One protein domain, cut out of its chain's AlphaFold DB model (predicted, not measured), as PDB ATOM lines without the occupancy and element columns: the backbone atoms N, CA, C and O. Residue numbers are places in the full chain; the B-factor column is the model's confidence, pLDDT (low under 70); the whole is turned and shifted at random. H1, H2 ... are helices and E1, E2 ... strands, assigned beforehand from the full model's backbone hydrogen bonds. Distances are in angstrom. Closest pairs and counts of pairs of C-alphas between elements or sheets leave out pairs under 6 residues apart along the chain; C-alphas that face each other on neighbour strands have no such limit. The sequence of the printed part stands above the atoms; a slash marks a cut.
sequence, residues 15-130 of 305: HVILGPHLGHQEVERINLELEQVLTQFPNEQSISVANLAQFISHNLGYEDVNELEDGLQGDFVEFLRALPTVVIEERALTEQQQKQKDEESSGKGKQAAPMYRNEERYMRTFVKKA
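Overview. This is residues 15 to 130 of the 305 residues of an uncharacterized protein of Pycnococcus provasolii (UniProt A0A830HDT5). A small body of helices gathers round H2, with H1, H3 and H6 touching it and H4 close by, and a short two-stranded ribbon, E1 and E2, runs along one side of this body by the ends of H1, H2 and H4. From the ribbon the chain runs out to H5, which lies away from the body, and a long link brings it back to H6; residues 105 to 110 stick out. The printed part has 116 residues, with six named helices and two named strands in the order H1, H2, H3, H4, E1, H5, H6, E2; the sheet E1 - E2 is antiparallel, and residues 47 to 48 add a short antiparallel pairing with residues 126 to 127 of E2. The class is mostly helix. The whole is compact, with a radius of gyration of the C-alphas of 15.1 A, and the C-alphas span 46 by 32 by 24 A along their three main axes.

Arrangement. H1, residues 24 to 40, touches H2, residues 49 to 60, with its residues 29 to 34 alone, and H2 touches H1 with residues 56 to 60 alone. Their closest C-alphas are those of Glu 33 and Ile 56, 6.8 A apart, and they run opposite ways at a steep tilt of 59 degrees. H2 is the hub, touching three other helices. With residues 53 to 57 alone it touches H3, residues 65 to 71, the same way at a steep tilt of 64 degrees; the closest C-alphas are those of Ser 57 and Val 65, 5.9 A. With residues 49 to 50 alone it touches H6, residues 119 to 124, opposite ways at a steep tilt of 61 degrees; the closest C-alphas are those of Ala 50 and Tyr 122, 4.7 A. H4, residues 76 to 82, is close to H2 but not clearly touching, about perpendicular at 83 degrees, with closest C-alphas Val 49 and Val 77 at 7.2 A. E1, residues 86 to 90, and E2, residues 125 to 129, are antiparallel neighbours at 153 degrees between their directions. N 89 and O 126, and N 126 and O 89, are within hydrogen-bond range, each pair at 2.8 A. The closest C-alphas of H1 and E2 are those of Leu 38 and Lys 129, 6.1 A; those of H2 and E2 are Val 49 and Phe 126, 5.4 A; those of H4 and E1 are Arg 81 and Ile 88, 6.8 A. H5, residues 95 to 105, touches no helix and is apart from H6 and E2, for instance. In H1, H2, H3, H4, H5 and H6 every O i to N i+4 pair is within hydrogen-bond range.

Along the chain. H1 begins at C-alpha 24, (66.463, 30.392, 93.497), and is 24.6 A from first to last C-alpha. H2 is 15.9 A long, H3 9.7 A and H4 9.8 A. E1 covers 13.4 A and ends at C-alpha 90, (73.943, 12.556, 114.969). H5 is 14.7 A long and H6 8.8 A. E2 covers 13.9 A and ends at C-alpha 129, (64.591, 23.961, 114.404).

Size, cuts and confidence. The two C-alphas farthest apart are those of His 24 and Lys 108, 46.5 A. The printed part has no cut. The link from H5 to H6, residues 106 to 118, is long, and the link from H1 to H2 is short. The mean pLDDT of the printed part is 78.9; residues 15 to 23 and 95 to 115 are under 70, and the mean of H5 is 62.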
ATOM      1  N   HIS A  15      78.749  26.265  98.502       53.25
ATOM      2  CA  HIS A  15      78.735  26.498  97.057       53.25
ATOM      3  C   HIS A  15      78.570  25.249  96.192       53.25
ATOM      4  O   HIS A  15      78.160  25.351  95.042       53.25
ATOM      5  N   VAL A  16      78.904  24.074  96.725       55.00
ATOM      6  CA  VAL A  16      78.744  22.797  96.017       55.00
ATOM      7  C   VAL A  16      77.275  22.365  95.999       55.00
ATOM      8  O   VAL A  16      76.885  21.608  95.125       55.00
ATOM      9  N   ILE A  17      76.469  22.842  96.953       56.25
ATOM     10  CA  ILE A  17      75.096  22.366  97.203       56.25
ATOM     11  C   ILE A  17      74.059  23.444  96.873       56.25
ATOM     12  O   ILE A  17      72.951  23.149  96.451       56.25
ATOM     13  N   LEU A  18      74.410  24.712  97.073       60.06
ATOM     14  CA  LEU A  18      73.552  25.856  96.771       60.06
ATOM     15  C   LEU A  18      73.965  26.573  95.489       60.06
ATOM     16  O   LEU A  18      73.465  27.662  95.253       60.06
ATOM     17  N   GLY A  19      74.888  25.987  94.714       57.66
ATOM     18  CA  GLY A  19      75.503  26.581  93.529       57.66
ATOM     19  C   GLY A  19      74.499  27.076  92.474       57.66
ATOM     20  O   GLY A  19      73.306  26.788  92.543       57.66
ATOM     21  N   PRO A  20      74.976  27.757  91.417       53.16
ATOM     22  CA  PRO A  20      74.136  28.540  90.498       53.16
ATOM     23  C   PRO A  20      73.190  27.679  89.649       53.16
ATOM     24  O   PRO A  20      72.337  28.193  88.930       53.16
ATOM     25  N   HIS A  21      73.356  26.360  89.707       54.50
ATOM     26  CA  HIS A  21      72.526  25.385  89.022       54.50
ATOM     27  C   HIS A  21      71.225  25.072  89.768       54.50
ATOM     28  O   HIS A  21      70.250  24.678  89.127       54.50
ATOM     29  N   LEU A  22      71.191  25.260  91.091       64.75
ATOM     30  CA  LEU A  22      69.966  25.165  91.871       64.75
ATOM     31  C   LEU A  22      69.265  26.526  91.788       64.75
ATOM     32  O   LEU A  22      69.690  27.509  92.395       64.75
ATOM     33  N   GLY A  23      68.218  26.609  90.965       64.69
ATOM     34  CA  GLY A  23      67.490  27.860  90.762       64.69
ATOM     35  C   GLY A  23      66.919  28.403  92.078       64.69
ATOM     36  O   GLY A  23      66.418  27.635  92.896       64.69
ATOM     37  N   HIS A  24      66.934  29.729  92.264       70.00
ATOM     38  CA  HIS A  24      66.463  30.392  93.497       70.00
ATOM     39  C   HIS A  24      65.056  29.965  93.913       70.00
ATOM     40  O   HIS A  24      64.795  29.744  95.089       70.00
ATOM     41  N   GLN A  25      64.168  29.776  92.934       76.38
ATOM     42  CA  GLN A  25      62.805  29.312  93.187       76.38
ATOM     43  C   GLN A  25      62.775  27.925  93.833       76.38
ATOM     44  O   GLN A  25      61.919  27.664  94.670       76.38
ATOM     45  N   GLU A  26      63.700  27.040  93.472       81.62
ATOM     46  CA  GLU A  26      63.738  25.691  94.025       81.62
ATOM     47  C   GLU A  26      64.286  25.689  95.454       81.62
ATOM     48  O   GLU A  26      63.691  25.068  96.332       81.62
ATOM     49  N   VAL A  27      65.344  26.468  95.720       80.69
ATOM     50  CA  VAL A  27      65.849  26.695  97.088       80.69
ATOM     51  C   VAL A  27      64.747  27.249  97.984       80.69
ATOM     52  O   VAL A  27      64.522  26.748  99.084       80.69
ATOM     53  N   GLU A  28      64.030  28.264  97.501       81.38
ATOM     54  CA  GLU A  28      62.943  28.902  98.237       81.38
ATOM     55  C   GLU A  28      61.807  27.914  98.528       81.38
ATOM     56  O   GLU A  28      61.337  27.841  99.663       81.38
ATOM     57  N   ARG A  29      61.411  27.089  97.549       87.19
ATOM     58  CA  ARG A  29      60.398  26.037  97.739       87.19
ATOM     59  C   ARG A  29      60.817  25.011  98.788       87.19
ATOM     60  O   ARG A  29      60.015  24.694  99.666       87.19
ATOM     61  N   ILE A  30      62.057  24.520  98.724       89.50
ATOM     62  CA  ILE A  30      62.587  23.554  99.697       89.50
ATOM     63  C   ILE A  30      62.634  24.174 101.095       89.50
ATOM     64  O   ILE A  30      62.190  23.545 102.054       89.50
ATOM     65  N   ASN A  31      63.111  25.415 101.219       87.06
ATOM     66  CA  ASN A  31      63.174  26.121 102.498       87.06
ATOM     67  C   ASN A  31      61.782  26.357 103.095       87.06
ATOM     68  O   ASN A  31      61.587  26.127 104.287       87.06
ATOM     69  N   LEU A  32      60.805  26.765 102.280       87.81
ATOM     70  CA  LEU A  32      59.427  26.962 102.730       87.81
ATOM     71  C   LEU A  32      58.807  25.660 103.241       87.81
ATOM     72  O   LEU A  32      58.213  25.657 104.318       87.81
ATOM     73  N   GLU A  33      58.963  24.560 102.506       91.56
ATOM     74  CA  GLU A  33      58.435  23.258 102.925       91.56
ATOM     75  C   GLU A  33      59.125  22.770 104.207       91.56
ATOM     76  O   GLU A  33      58.466  22.365 105.165       91.56
ATOM     77  N   LEU A  34      60.455  22.884 104.272       91.19
ATOM     78  CA  LEU A  34      61.243  22.532 105.450       91.19
ATOM     79  C   LEU A  34      60.781  23.298 106.696       91.19
ATOM     80  O   LEU A  34      60.582  22.703 107.756       91.19
ATOM     81  N   GLU A  35      60.596  24.613 106.586       87.31
ATOM     82  CA  GLU A  35      60.143  25.443 107.701       87.31
ATOM     83  C   GLU A  35      58.712  25.126 108.123       87.31
ATOM     84  O   GLU A  35      58.426  25.080 109.324       87.31
ATOM     85  N   GLN A  36      57.822  24.859 107.166       88.81
ATOM     86  CA  GLN A  36      56.455  24.434 107.462       88.81
ATOM     87  C   GLN A  36      56.435  23.124 108.242       88.81
ATOM     88  O   GLN A  36      55.712  23.022 109.234       88.81
ATOM     89  N   VAL A  37      57.251  22.145 107.842       89.81
ATOM     90  CA  VAL A  37      57.375  20.874 108.562       89.81
ATOM     91  C   VAL A  37      57.919  21.112 109.959       89.81
ATOM     92  O   VAL A  37      57.285  20.712 110.927       89.81
ATOM     93  N   LEU A  38      59.051  21.807 110.094       86.94
ATOM     94  CA  LEU A  38      59.695  22.021 111.393       86.94
ATOM     95  C   LEU A  38      58.839  22.846 112.363       86.94
ATOM     96  O   LEU A  38      58.940  22.645 113.568       86.94
ATOM     97  N   THR A  39      57.964  23.723 111.863       85.56
ATOM     98  CA  THR A  39      57.034  24.509 112.694       85.56
ATOM     99  C   THR A  39      55.892  23.665 113.272       85.56
ATOM    100  O   THR A  39      55.310  24.032 114.291       85.56
ATOM    101  N   GLN A  40      55.563  22.521 112.660       85.38
ATOM    102  CA  GLN A  40      54.534  21.611 113.182       85.38
ATOM    103  C   GLN A  40      55.005  20.823 114.412       85.38
ATOM    104  O   GLN A  40      54.174  20.285 115.146       85.38
ATOM    105  N   PHE A  41      56.317  20.755 114.647       78.81
ATOM    106  CA  PHE A  41      56.898  20.056 115.787       78.81
ATOM    107  C   PHE A  41      57.317  21.053 116.877       78.81
ATOM    108  O   PHE A  41      57.743  22.167 116.572       78.81
ATOM    109  N   PRO A  42      57.232  20.675 118.165       76.25
ATOM    110  CA  PRO A  42      57.814  21.472 119.239       76.25
ATOM    111  C   PRO A  42      59.318  21.691 119.015       76.25
ATOM    112  O   PRO A  42      60.005  20.775 118.565       76.25
ATOM    113  N   ASN A  43      59.846  22.859 119.404       70.38
ATOM    114  CA  ASN A  43      61.246  23.267 119.166       70.38
ATOM    115  C   ASN A  43      62.310  22.249 119.642       70.38
ATOM    116  O   ASN A  43      63.434  22.240 119.147       70.38
ATOM    117  N   GLU A  44      61.974  21.386 120.602       70.69
ATOM    118  CA  GLU A  44      62.888  20.387 121.170       70.69
ATOM    119  C   GLU A  44      62.887  19.044 120.424       70.69
ATOM    120  O   GLU A  44      63.774  18.214 120.645       70.69
ATOM    121  N   GLN A  45      61.906  18.796 119.552       83.62
ATOM    122  CA  GLN A  45      61.739  17.502 118.905       83.62
ATOM    123  C   GLN A  45      62.516  17.430 117.587       83.62
ATOM    124  O   GLN A  45      62.242  18.161 116.639       83.62
ATOM    125  N   SER A  46      63.455  16.487 117.512       88.94
ATOM    126  CA  SER A  46      64.204  16.207 116.285       88.94
ATOM    127  C   SER A  46      63.483  15.179 115.407       88.94
ATOM    128  O   SER A  46      62.963  14.175 115.903       88.94
ATOM    129  N   ILE A  47      63.512  15.400 114.097       90.75
ATOM    130  CA  ILE A  47      62.969  14.520 113.056       90.75
ATOM    131  C   ILE A  47      64.141  13.814 112.376       90.75
ATOM    132  O   ILE A  47      65.193  14.425 112.185       90.75
ATOM    133  N   SER A  48      64.004  12.536 112.018       91.12
ATOM    134  CA  SER A  48      65.044  11.870 111.225       91.12
ATOM    135  C   SER A  48      65.121  12.485 109.829       91.12
ATOM    136  O   SER A  48      64.093  12.747 109.197       91.12
ATOM    137  N   VAL A  49      66.339  12.675 109.319       92.62
ATOM    138  CA  VAL A  49      66.537  13.199 107.960       92.62
ATOM    139  C   VAL A  49      65.953  12.239 106.922       92.62
ATOM    140  O   VAL A  49      65.385  12.694 105.940       92.62
ATOM    141  N   ALA A  50      65.982  10.928 107.183       90.25
ATOM    142  CA  ALA A  50      65.323   9.920 106.348       90.25
ATOM    143  C   ALA A  50      63.834  10.225 106.102       90.25
ATOM    144  O   ALA A  50      63.392  10.280 104.956       90.25
ATOM    145  N   ASN A  51      63.068  10.462 107.172       89.56
ATOM    146  CA  ASN A  51      61.632  10.724 107.059       89.56
ATOM    147  C   ASN A  51      61.368  12.102 106.451       89.56
ATOM    148  O   ASN A  51      60.443  12.263 105.658       89.56
ATOM    149  N   LEU A  52      62.180  13.092 106.827       92.00
ATOM    150  CA  LEU A  52      62.051  14.449 106.316       92.00
ATOM    151  C   LEU A  52      62.321  14.520 104.809       92.00
ATOM    152  O   LEU A  52      61.541  15.136 104.091       92.00
ATOM    153  N   ALA A  53      63.383  13.871 104.328       92.00
ATOM    154  CA  ALA A  53      63.731  13.843 102.912       92.00
ATOM    155  C   ALA A  53      62.620  13.185 102.085       92.00
ATOM    156  O   ALA A  53      62.185  13.755 101.094       92.00
ATOM    157  N   GLN A  54      62.089  12.042 102.536       90.62
ATOM    158  CA  GLN A  54      60.954  11.387 101.875       90.62
ATOM    159  C   GLN A  54      59.712  12.283 101.820       90.62
ATOM    160  O   GLN A  54      59.037  12.346 100.793       90.62
ATOM    161  N   PHE A  55      59.413  12.974 102.921       91.50
ATOM    162  CA  PHE A  55      58.274  13.882 102.999       91.50
ATOM    163  C   PHE A  55      58.425  15.069 102.037       91.50
ATOM    164  O   PHE A  55      57.508  15.353 101.269       91.50
ATOM    165  N   ILE A  56      59.593  15.722 102.040       92.31
ATOM    166  CA  ILE A  56      59.896  16.851 101.151       92.31
ATOM    167  C   ILE A  56      59.880  16.405  99.687       92.31
ATOM    168  O   ILE A  56      59.235  17.068  98.875       92.31
ATOM    169  N   SER A  57      60.512  15.271  99.354       91.62
ATOM    170  CA  SER A  57      60.495  14.707  97.999       91.62
ATOM    171  C   SER A  57      59.063  14.549  97.490       91.62
ATOM    172  O   SER A  57      58.701  15.112  96.459       91.62
ATOM    173  N   HIS A  58      58.215  13.871  98.267       91.38
ATOM    174  CA  HIS A  58      56.824  13.628  97.897       91.38
ATOM    175  C   HIS A  58      56.011  14.923  97.732       91.38
ATOM    176  O   HIS A  58      55.247  15.053  96.776       91.38
ATOM    177  N   ASN A  59      56.156  15.889  98.644       91.94
ATOM    178  CA  ASN A  59      55.351  17.114  98.616       91.94
ATOM    179  C   ASN A  59      55.766  18.088  97.514       91.94
ATOM    180  O   ASN A  59      54.914  18.770  96.944       91.94
ATOM    181  N   LEU A  60      57.060  18.153  97.204       91.12
ATOM    182  CA  LEU A  60      57.576  19.037  96.161       91.12
ATOM    183  C   LEU A  60      57.510  18.422  94.760       91.12
ATOM    184  O   LEU A  60      57.688  19.157  93.784       91.12
ATOM    185  N   GLY A  61      57.167  17.133  94.667       90.62
ATOM    186  CA  GLY A  61      56.921  16.420  93.416       90.62
ATOM    187  C   GLY A  61      58.136  15.688  92.847       90.62
ATOM    188  O   GLY A  61      58.104  15.344  91.670       90.62
ATOM    189  N   TYR A  62      59.169  15.450  93.656       90.81
ATOM    190  CA  TYR A  62      60.287  14.580  93.296       90.81
ATOM    191  C   TYR A  62      59.855  13.105  93.378       90.81
ATOM    192  O   TYR A  62      59.149  12.705  94.308       90.81
ATOM    193  N   GLU A  63      60.293  12.292  92.419       89.12
ATOM    194  CA  GLU A  63      60.056  10.851  92.325       89.12
ATOM    195  C   GLU A  63      60.621  10.117  93.545       89.12
ATOM    196  O   GLU A  63      59.951   9.260  94.130       89.12
ATOM    197  N   ASP A  64      61.836  10.477  93.958       89.31
ATOM    198  CA  ASP A  64      62.491   9.932  95.139       89.31
ATOM    199  C   ASP A  64      63.467  10.936  95.793       89.31
ATOM    200  O   ASP A  64      63.539  12.121  95.453       89.31
ATOM    201  N   VAL A  65      64.195  10.471  96.811       89.38
ATOM    202  CA  VAL A  65      65.217  11.275  97.505       89.38
ATOM    203  C   VAL A  65      66.455  11.489  96.629       89.38
ATOM    204  O   VAL A  65      67.137  12.497  96.787       89.38
ATOM    205  N   ASN A  66      66.749  10.581  95.695       89.44
ATOM    206  CA  ASN A  66      67.896  10.729  94.807       89.44
ATOM    207  C   ASN A  66      67.650  11.847  93.784       89.44
ATOM    208  O   ASN A  66      68.570  12.609  93.519       89.44
ATOM    209  N   GLU A  67      66.427  11.995  93.261       89.38
ATOM    210  CA  GLU A  67      66.068  13.112  92.376       89.38
ATOM    211  C   GLU A  67      66.150  14.458  93.111       89.38
ATOM    212  O   GLU A  67      66.670  15.427  92.559       89.38
ATOM    213  N   LEU A  68      65.721  14.510  94.378       88.94
ATOM    214  CA  LEU A  68      65.926  15.685  95.234       88.94
ATOM    215  C   LEU A  68      67.423  16.011  95.382       88.94
ATOM    216  O   LEU A  68      67.820  17.158  95.190       88.94
ATOM    217  N   GLU A  69      68.264  15.023  95.709       86.75
ATOM    218  CA  GLU A  69      69.719  15.210  95.831       86.75
ATOM    219  C   GLU A  69      70.374  15.630  94.505       86.75
ATOM    220  O   GLU A  69      71.275  16.471  94.493       86.75
ATOM    221  N   ASP A  70      69.928  15.069  93.383       85.06
ATOM    222  CA  ASP A  70      70.422  15.433  92.057       85.06
ATOM    223  C   ASP A  70      70.001  16.875  91.701       85.06
ATOM    224  O   ASP A  70      70.811  17.627  91.153       85.06
ATOM    225  N   GLY A  71      68.792  17.300  92.094       81.06
ATOM    226  CA  GLY A  71      68.335  18.690  92.010       81.06
ATOM    227  C   GLY A  71      69.194  19.641  92.847       81.06
ATOM    228  O   GLY A  71      69.644  20.667  92.343       81.06
ATOM    229  N   LEU A  72      69.503  19.254  94.088       79.19
ATOM    230  CA  LEU A  72      70.421  19.960  94.994       79.19
ATOM    231  C   LEU A  72      71.893  19.890  94.560       79.19
ATOM    232  O   LEU A  72      72.741  20.541  95.165       79.19
ATOM    233  N   GLN A  73      72.223  19.057  93.570       77.62
ATOM    234  CA  GLN A  73      73.598  18.721  93.183       77.62
ATOM    235  C   GLN A  73      74.482  18.309  94.372       77.62
ATOM    236  O   GLN A  73      75.699  18.515  94.397       77.62
ATOM    237  N   GLY A  74      73.870  17.701  95.382       79.62
ATOM    238  CA  GLY A  74      74.472  17.558  96.691       79.62
ATOM    239  C   GLY A  74      73.677  16.643  97.602       79.62
ATOM    240  O   GLY A  74      72.580  16.195  97.295       79.62
ATOM    241  N   ASP A  75      74.271  16.347  98.749       85.12
ATOM    242  CA  ASP A  75      73.612  15.559  99.781       85.12
ATOM    243  C   ASP A  75      72.681  16.465 100.610       85.12
ATOM    244  O   ASP A  75      73.058  17.576 100.998       85.12
ATOM    245  N   PHE A  76      71.468  15.987 100.904       89.19
ATOM    246  CA  PHE A  76      70.459  16.772 101.621       89.19
ATOM    247  C   PHE A  76      70.869  17.131 103.058       89.19
ATOM    248  O   PHE A  76      70.530  18.205 103.551       89.19
ATOM    249  N   VAL A  77      71.634  16.282 103.752       89.75
ATOM    250  CA  VAL A  77      72.180  16.622 105.078       89.75
ATOM    251  C   VAL A  77      73.133  17.806 104.959       89.75
ATOM    252  O   VAL A  77      73.123  18.677 105.825       89.75
ATOM    253  N   GLU A  78      73.940  17.872 103.900       86.25
ATOM    254  CA  GLU A  78      74.823  19.018 103.683       86.25
ATOM    255  C   GLU A  78      74.042  20.301 103.370       86.25
ATOM    256  O   GLU A  78      74.376  21.357 103.906       86.25
ATOM    257  N   PHE A  79      72.952  20.201 102.600       87.94
ATOM    258  CA  PHE A  79      72.012  21.312 102.411       87.94
ATOM    259  C   PHE A  79      71.473  21.814 103.759       87.94
ATOM    260  O   PHE A  79      71.598  22.996 104.077       87.94
ATOM    261  N   LEU A  80      70.971  20.915 104.613       90.62
ATOM    262  CA  LEU A  80      70.479  21.285 105.942       90.62
ATOM    263  C   LEU A  80      71.582  21.902 106.816       90.62
ATOM    264  O   LEU A  80      71.340  22.863 107.543       90.62
ATOM    265  N   ARG A  81      72.816  21.390 106.738       88.19
ATOM    266  CA  ARG A  81      73.970  21.952 107.456       88.19
ATOM    267  C   ARG A  81      74.367  23.343 106.950       88.19
ATOM    268  O   ARG A  81      75.075  24.034 107.677       88.19
ATOM    269  N   ALA A  82      73.945  23.770 105.761       86.25
ATOM    270  CA  ALA A  82      74.181  25.126 105.272       86.25
ATOM    271  C   ALA A  82      73.178  26.145 105.843       86.25
ATOM    272  O   ALA A  82      73.499  27.328 105.941       86.25
ATOM    273  N   LEU A  83      71.992  25.709 106.279       88.25
ATOM    274  CA  LEU A  83      70.932  26.608 106.738       88.25
ATOM    275  C   LEU A  83      71.160  27.088 108.181       88.25
ATOM    276  O   LEU A  83      71.377  26.268 109.072       88.25
ATOM    277  N   PRO A  84      71.065  28.394 108.487       87.25
ATOM    278  CA  PRO A  84      71.210  28.899 109.857       87.25
ATOM    279  C   PRO A  84      70.020  28.562 110.774       87.25
ATOM    280  O   PRO A  84      70.109  28.715 111.986       87.25
ATOM    281  N   THR A  85      68.903  28.109 110.209       87.69
ATOM    282  CA  THR A  85      67.618  27.919 110.900       87.69
ATOM    283  C   THR A  85      67.437  26.540 111.512       87.69
ATOM    284  O   THR A  85      66.425  26.291 112.168       87.69
ATOM    285  N   VAL A  86      68.394  25.636 111.298       90.06
ATOM    286  CA  VAL A  86      68.297  24.243 111.724       90.06
ATOM    287  C   VAL A  86      69.558  23.783 112.444       90.06
ATOM    288  O   VAL A  86      70.679  24.218 112.164       90.06
ATOM    289  N   VAL A  87      69.359  22.851 113.370       90.12
ATOM    290  CA  VAL A  87      70.420  22.164 114.107       90.12
ATOM    291  C   VAL A  87      70.400  20.694 113.721       90.12
ATOM    292  O   VAL A  87      69.344  20.059 113.712       90.12
ATOM    293  N   ILE A  88      71.583  20.167 113.411       91.25
ATOM    294  CA  ILE A  88      71.795  18.767 113.050       91.25
ATOM    295  C   ILE A  88      72.373  18.018 114.246       91.25
ATOM    296  O   ILE A  88      73.315  18.480 114.886       91.25
ATOM    297  N   GLU A  89      71.812  16.846 114.521       91.81
ATOM    298  CA  GLU A  89      72.246  15.929 115.569       91.81
ATOM    299  C   GLU A  89      72.533  14.557 114.956       91.81
ATOM    300  O   GLU A  89      71.707  14.014 114.220       91.81
ATOM    301  N   GLU A  90      73.674  13.958 115.292       90.50
ATOM    302  CA  GLU A  90      73.943  12.556 114.969       90.50
ATOM    303  C   GLU A  90      73.586  11.658 116.161       90.50
ATOM    304  O   GLU A  90      73.890  11.968 117.316       90.50
ATOM    305  N   ARG A  91      72.935  10.525 115.889       86.94
ATOM    306  CA  ARG A  91      72.554   9.515 116.881       86.94
ATOM    307  C   ARG A  91      72.992   8.134 116.410       86.94
ATOM    308  O   ARG A  91      72.930   7.832 115.225       86.94
ATOM    309  N   ALA A  92      73.409   7.276 117.338       78.69
ATOM    310  CA  ALA A  92      73.693   5.882 117.009       78.69
ATOM    311  C   ALA A  92      72.417   5.169 116.528       78.69
ATOM    312  O   ALA A  92      71.323   5.440 117.032       78.69
ATOM    313  N   LEU A  93      72.569   4.238 115.584       71.75
ATOM    314  CA  LEU A  93      71.480   3.349 115.186       71.75
ATOM    315  C   LEU A  93      71.001   2.557 116.407       71.75
ATOM    316  O   LEU A  93      71.794   2.106 117.237       71.75
ATOM    317  N   THR A  94      69.688   2.395 116.533       73.69
ATOM    318  CA  THR A  94      69.112   1.590 117.619       73.69
ATOM    319  C   THR A  94      69.466   0.112 117.452       73.69
ATOM    320  O   THR A  94      69.672  -0.357 116.336       73.69
ATOM    321  N   GLU A  95      69.455  -0.668 118.537       65.06
ATOM    322  CA  GLU A  95      69.717  -2.118 118.478       65.06
ATOM    323  C   GLU A  95      68.794  -2.865 117.497       65.06
ATOM    324  O   GLU A  95      69.181  -3.891 116.946       65.06
ATOM    325  N   GLN A  96      67.571  -2.369 117.274       62.47
ATOM    326  CA  GLN A  96      66.629  -2.936 116.303       62.47
ATOM    327  C   GLN A  96      67.037  -2.632 114.857       62.47
ATOM    328  O   GLN A  96      67.022  -3.536 114.026       62.47
ATOM    329  N   GLN A  97      67.455  -1.396 114.573       68.31
ATOM    330  CA  GLN A  97      67.992  -1.003 113.264       68.31
ATOM    331  C   GLN A  97      69.331  -1.698 112.984       68.31
ATOM    332  O   GLN A  97      69.574  -2.145 111.870       68.31
ATOM    333  N   GLN A  98      70.163  -1.867 114.014       65.25
ATOM    334  CA  GLN A  98      71.419  -2.603 113.928       65.25
ATOM    335  C   GLN A  98      71.175  -4.090 113.630       65.25
ATOM    336  O   GLN A  98      71.823  -4.641 112.749       65.25
ATOM    337  N   LYS A  99      70.193  -4.727 114.288       61.88
ATOM    338  CA  LYS A  99      69.808  -6.125 114.014       61.88
ATOM    339  C   LYS A  99      69.223  -6.318 112.617       61.88
ATOM    340  O   LYS A  99      69.591  -7.285 111.964       61.88
ATOM    341  N   GLN A 100      68.364  -5.410 112.144       62.75
ATOM    342  CA  GLN A 100      67.870  -5.439 110.759       62.75
ATOM    343  C   GLN A 100      69.027  -5.330 109.756       62.75
ATOM    344  O   GLN A 100      69.107  -6.126 108.823       62.75
ATOM    345  N   LYS A 101      69.987  -4.434 110.016       63.91
ATOM    346  CA  LYS A 101      71.196  -4.278 109.200       63.91
ATOM    347  C   LYS A 101      72.095  -5.520 109.227       63.91
ATOM    348  O   LYS A 101      72.579  -5.948 108.182       63.91
ATOM    349  N   ASP A 102      72.313  -6.119 110.397       60.09
ATOM    350  CA  ASP A 102      73.129  -7.330 110.556       60.09
ATOM    351  C   ASP A 102      72.467  -8.548 109.878       60.09
ATOM    352  O   ASP A 102      73.154  -9.394 109.303       60.09
ATOM    353  N   GLU A 103      71.133  -8.628 109.880       59.12
ATOM    354  CA  GLU A 103      70.359  -9.660 109.174       59.12
ATOM    355  C   GLU A 103      70.409  -9.492 107.640       59.12
ATOM    356  O   GLU A 103      70.545 -10.490 106.920       59.12
ATOM    357  N   GLU A 104      70.387  -8.252 107.138       57.69
ATOM    358  CA  GLU A 104      70.583  -7.906 105.718       57.69
ATOM    359  C   GLU A 104      72.036  -8.127 105.251       57.69
ATOM    360  O   GLU A 104      72.285  -8.644 104.155       57.69
ATOM    361  N   SER A 105      73.008  -7.820 106.116       54.91
ATOM    362  CA  SER A 105      74.446  -8.049 105.916       54.91
ATOM    363  C   SER A 105      74.822  -9.536 105.955       54.91
ATOM    364  O   SER A 105      75.687  -9.972 105.192       54.91
ATOM    365  N   SER A 106      74.160 -10.337 106.799       55.25
ATOM    366  CA  SER A 106      74.414 -11.776 106.963       55.25
ATOM    367  C   SER A 106      73.892 -12.634 105.793       55.25
ATOM    368  O   SER A 106      74.019 -13.863 105.838       55.25
ATOM    369  N   GLY A 107      73.298 -12.037 104.752       52.41
ATOM    370  CA  GLY A 107      72.896 -12.735 103.524       52.41
ATOM    371  C   GLY A 107      71.756 -13.748 103.695       52.41
ATOM    372  O   GLY A 107      71.588 -14.627 102.850       52.41
ATOM    373  N   LYS A 108      70.976 -13.666 104.785       46.38
ATOM    374  CA  LYS A 108      69.840 -14.573 105.052       46.38
ATOM    375  C   LYS A 108      68.476 -14.038 104.596       46.38
ATOM    376  O   LYS A 108      67.490 -14.766 104.690       46.38
ATOM    377  N   GLY A 109      68.420 -12.836 104.027       47.91
ATOM    378  CA  GLY A 109      67.253 -12.275 103.341       47.91
ATOM    379  C   GLY A 109      67.626 -11.771 101.946       47.91
ATOM    380  O   GLY A 109      68.799 -11.525 101.672       47.91
ATOM    381  N   LYS A 110      66.641 -11.628 101.044       45.41
ATOM    382  CA  LYS A 110      66.832 -10.872  99.793       45.41
ATOM    383  C   LYS A 110      67.334  -9.481 100.187       45.41
ATOM    384  O   LYS A 110      66.579  -8.765 100.832       45.41
ATOM    385  N   GLN A 111      68.570  -9.123  99.831       46.62
ATOM    386  CA  GLN A 111      69.059  -7.754  99.999       46.62
ATOM    387  C   GLN A 111      68.126  -6.839  99.203       46.62
ATOM    388  O   GLN A 111      68.111  -6.893  97.971       46.62
ATOM    389  N   ALA A 112      67.284  -6.078  99.901       55.50
ATOM    390  CA  ALA A 112      66.620  -4.946  99.285       55.50
ATOM    391  C   ALA A 112      67.725  -3.947  98.929       55.50
ATOM    392  O   ALA A 112      68.634  -3.720  99.727       55.50
ATOM    393  N   ALA A 113      67.708  -3.427  97.702       56.75
ATOM    394  CA  ALA A 113      68.601  -2.330  97.361       56.75
ATOM    395  C   ALA A 113      68.311  -1.161  98.320       56.75
ATOM    396  O   ALA A 113      67.135  -0.959  98.644       56.75
ATOM    397  N   PRO A 114      69.344  -0.432  98.776       61.03
ATOM    398  CA  PRO A 114      69.144   0.712  99.651       61.03
ATOM    399  C   PRO A 114      68.163   1.681  99.000       61.03
ATOM    400  O   PRO A 114      68.218   1.900  97.786       61.03
ATOM    401  N   MET A 115      67.252   2.236  99.796       67.62
ATOM    402  CA  MET A 115      66.167   3.057  99.256       67.62
ATOM    403  C   MET A 115      66.692   4.351  98.606       67.62
ATOM    404  O   MET A 115      66.036   4.904  97.728       67.62
ATOM    405  N   TYR A 116      67.875   4.827  99.013       74.88
ATOM    406  CA  TYR A 116      68.567   5.995  98.455       74.88
ATOM    407  C   TYR A 116      70.077   5.962  98.771       74.88
ATOM    408  O   TYR A 116      70.537   5.188  99.617       74.88
ATOM    409  N   ARG A 117      70.863   6.797  98.074       78.44
ATOM    410  CA  ARG A 117      72.345   6.756  98.018       78.44
ATOM    411  C   ARG A 117      73.041   6.813  99.393       78.44
ATOM    412  O   ARG A 117      74.073   6.170  99.570       78.44
ATOM    413  N   ASN A 118      72.463   7.534 100.359       79.12
ATOM    414  CA  ASN A 118      73.039   7.818 101.685       79.12
ATOM    415  C   ASN A 118      72.183   7.302 102.868       79.12
ATOM    416  O   ASN A 118      72.157   7.915 103.937       79.12
ATOM    417  N   GLU A 119      71.489   6.169 102.699       80.31
ATOM    418  CA  GLU A 119      70.523   5.607 103.665       80.31
ATOM    419  C   GLU A 119      71.002   5.577 105.122       80.31
ATOM    420  O   GLU A 119      70.372   6.161 106.005       80.31
ATOM    421  N   GLU A 120      72.170   4.988 105.385       82.06
ATOM    422  CA  GLU A 120      72.709   4.902 106.746       82.06
ATOM    423  C   GLU A 120      72.930   6.282 107.380       82.06
ATOM    424  O   GLU A 120      72.637   6.488 108.563       82.06
ATOM    425  N   ARG A 121      73.417   7.245 106.590       84.94
ATOM    426  CA  ARG A 121      73.659   8.608 107.062       84.94
ATOM    427  C   ARG A 121      72.348   9.289 107.443       84.94
ATOM    428  O   ARG A 121      72.285   9.955 108.470       84.94
ATOM    429  N   TYR A 122      71.290   9.101 106.671       87.75
ATOM    430  CA  TYR A 122      70.002   9.740 106.940       87.75
ATOM    431  C   TYR A 122      69.280   9.105 108.130       87.75
ATOM    432  O   TYR A 122      68.579   9.801 108.864       87.75
ATOM    433  N   MET A 123      69.467   7.801 108.355       85.06
ATOM    434  CA  MET A 123      68.895   7.107 109.513       85.06
ATOM    435  C   MET A 123      69.537   7.533 110.836       85.06
ATOM    436  O   MET A 123      68.857   7.582 111.861       85.06
ATOM    437  N   ARG A 124      70.837   7.849 110.821       89.00
ATOM    438  CA  ARG A 124      71.576   8.314 112.006       89.00
ATOM    439  C   ARG A 124      71.503   9.829 112.221       89.00
ATOM    440  O   ARG A 124      71.899  10.306 113.281       89.00
ATOM    441  N   THR A 125      71.037  10.584 111.229       92.50
ATOM    442  CA  THR A 125      71.007  12.050 111.280       92.50
ATOM    443  C   THR A 125      69.605  12.540 111.597       92.50
ATOM    444  O   THR A 125      68.620  12.112 110.996       92.50
ATOM    445  N   PHE A 126      69.523  13.469 112.536       92.75
ATOM    446  CA  PHE A 126      68.295  14.120 112.949       92.75
ATOM    447  C   PHE A 126      68.435  15.628 112.790       92.75
ATOM    448  O   PHE A 126      69.519  16.186 112.963       92.75
ATOM    449  N   VAL A 127      67.328  16.286 112.479       93.12
ATOM    450  CA  VAL A 127      67.251  17.737 112.340       93.12
ATOM    451  C   VAL A 127      66.142  18.285 113.221       93.12
ATOM    452  O   VAL A 127      65.093  17.660 113.389       93.12
ATOM    453  N   LYS A 128      66.385  19.456 113.797       91.44
ATOM    454  CA  LYS A 128      65.393  20.239 114.530       91.44
ATOM    455  C   LYS A 128      65.550  21.715 114.200       91.44
ATOM    456  O   LYS A 128      66.600  22.136 113.707       91.44
ATOM    457  N   LYS A 129      64.522  22.502 114.499       90.12
ATOM    458  CA  LYS A 129      64.591  23.961 114.404       90.12
ATOM    459  C   LYS A 129      65.693  24.481 115.335       90.12
ATOM    460  O   LYS A 129      65.838  23.998 116.459       90.12
ATOM    461  N   ALA A 130      66.492  25.434 114.862       86.31
ATOM    462  CA  ALA A 130      67.440  26.127 115.720       86.31
ATOM    463  C   ALA A 130      66.678  26.865 116.834       86.31
ATOM    464  O   ALA A 130      65.597  27.398 116.564       86.31
TER     465      ALA A 130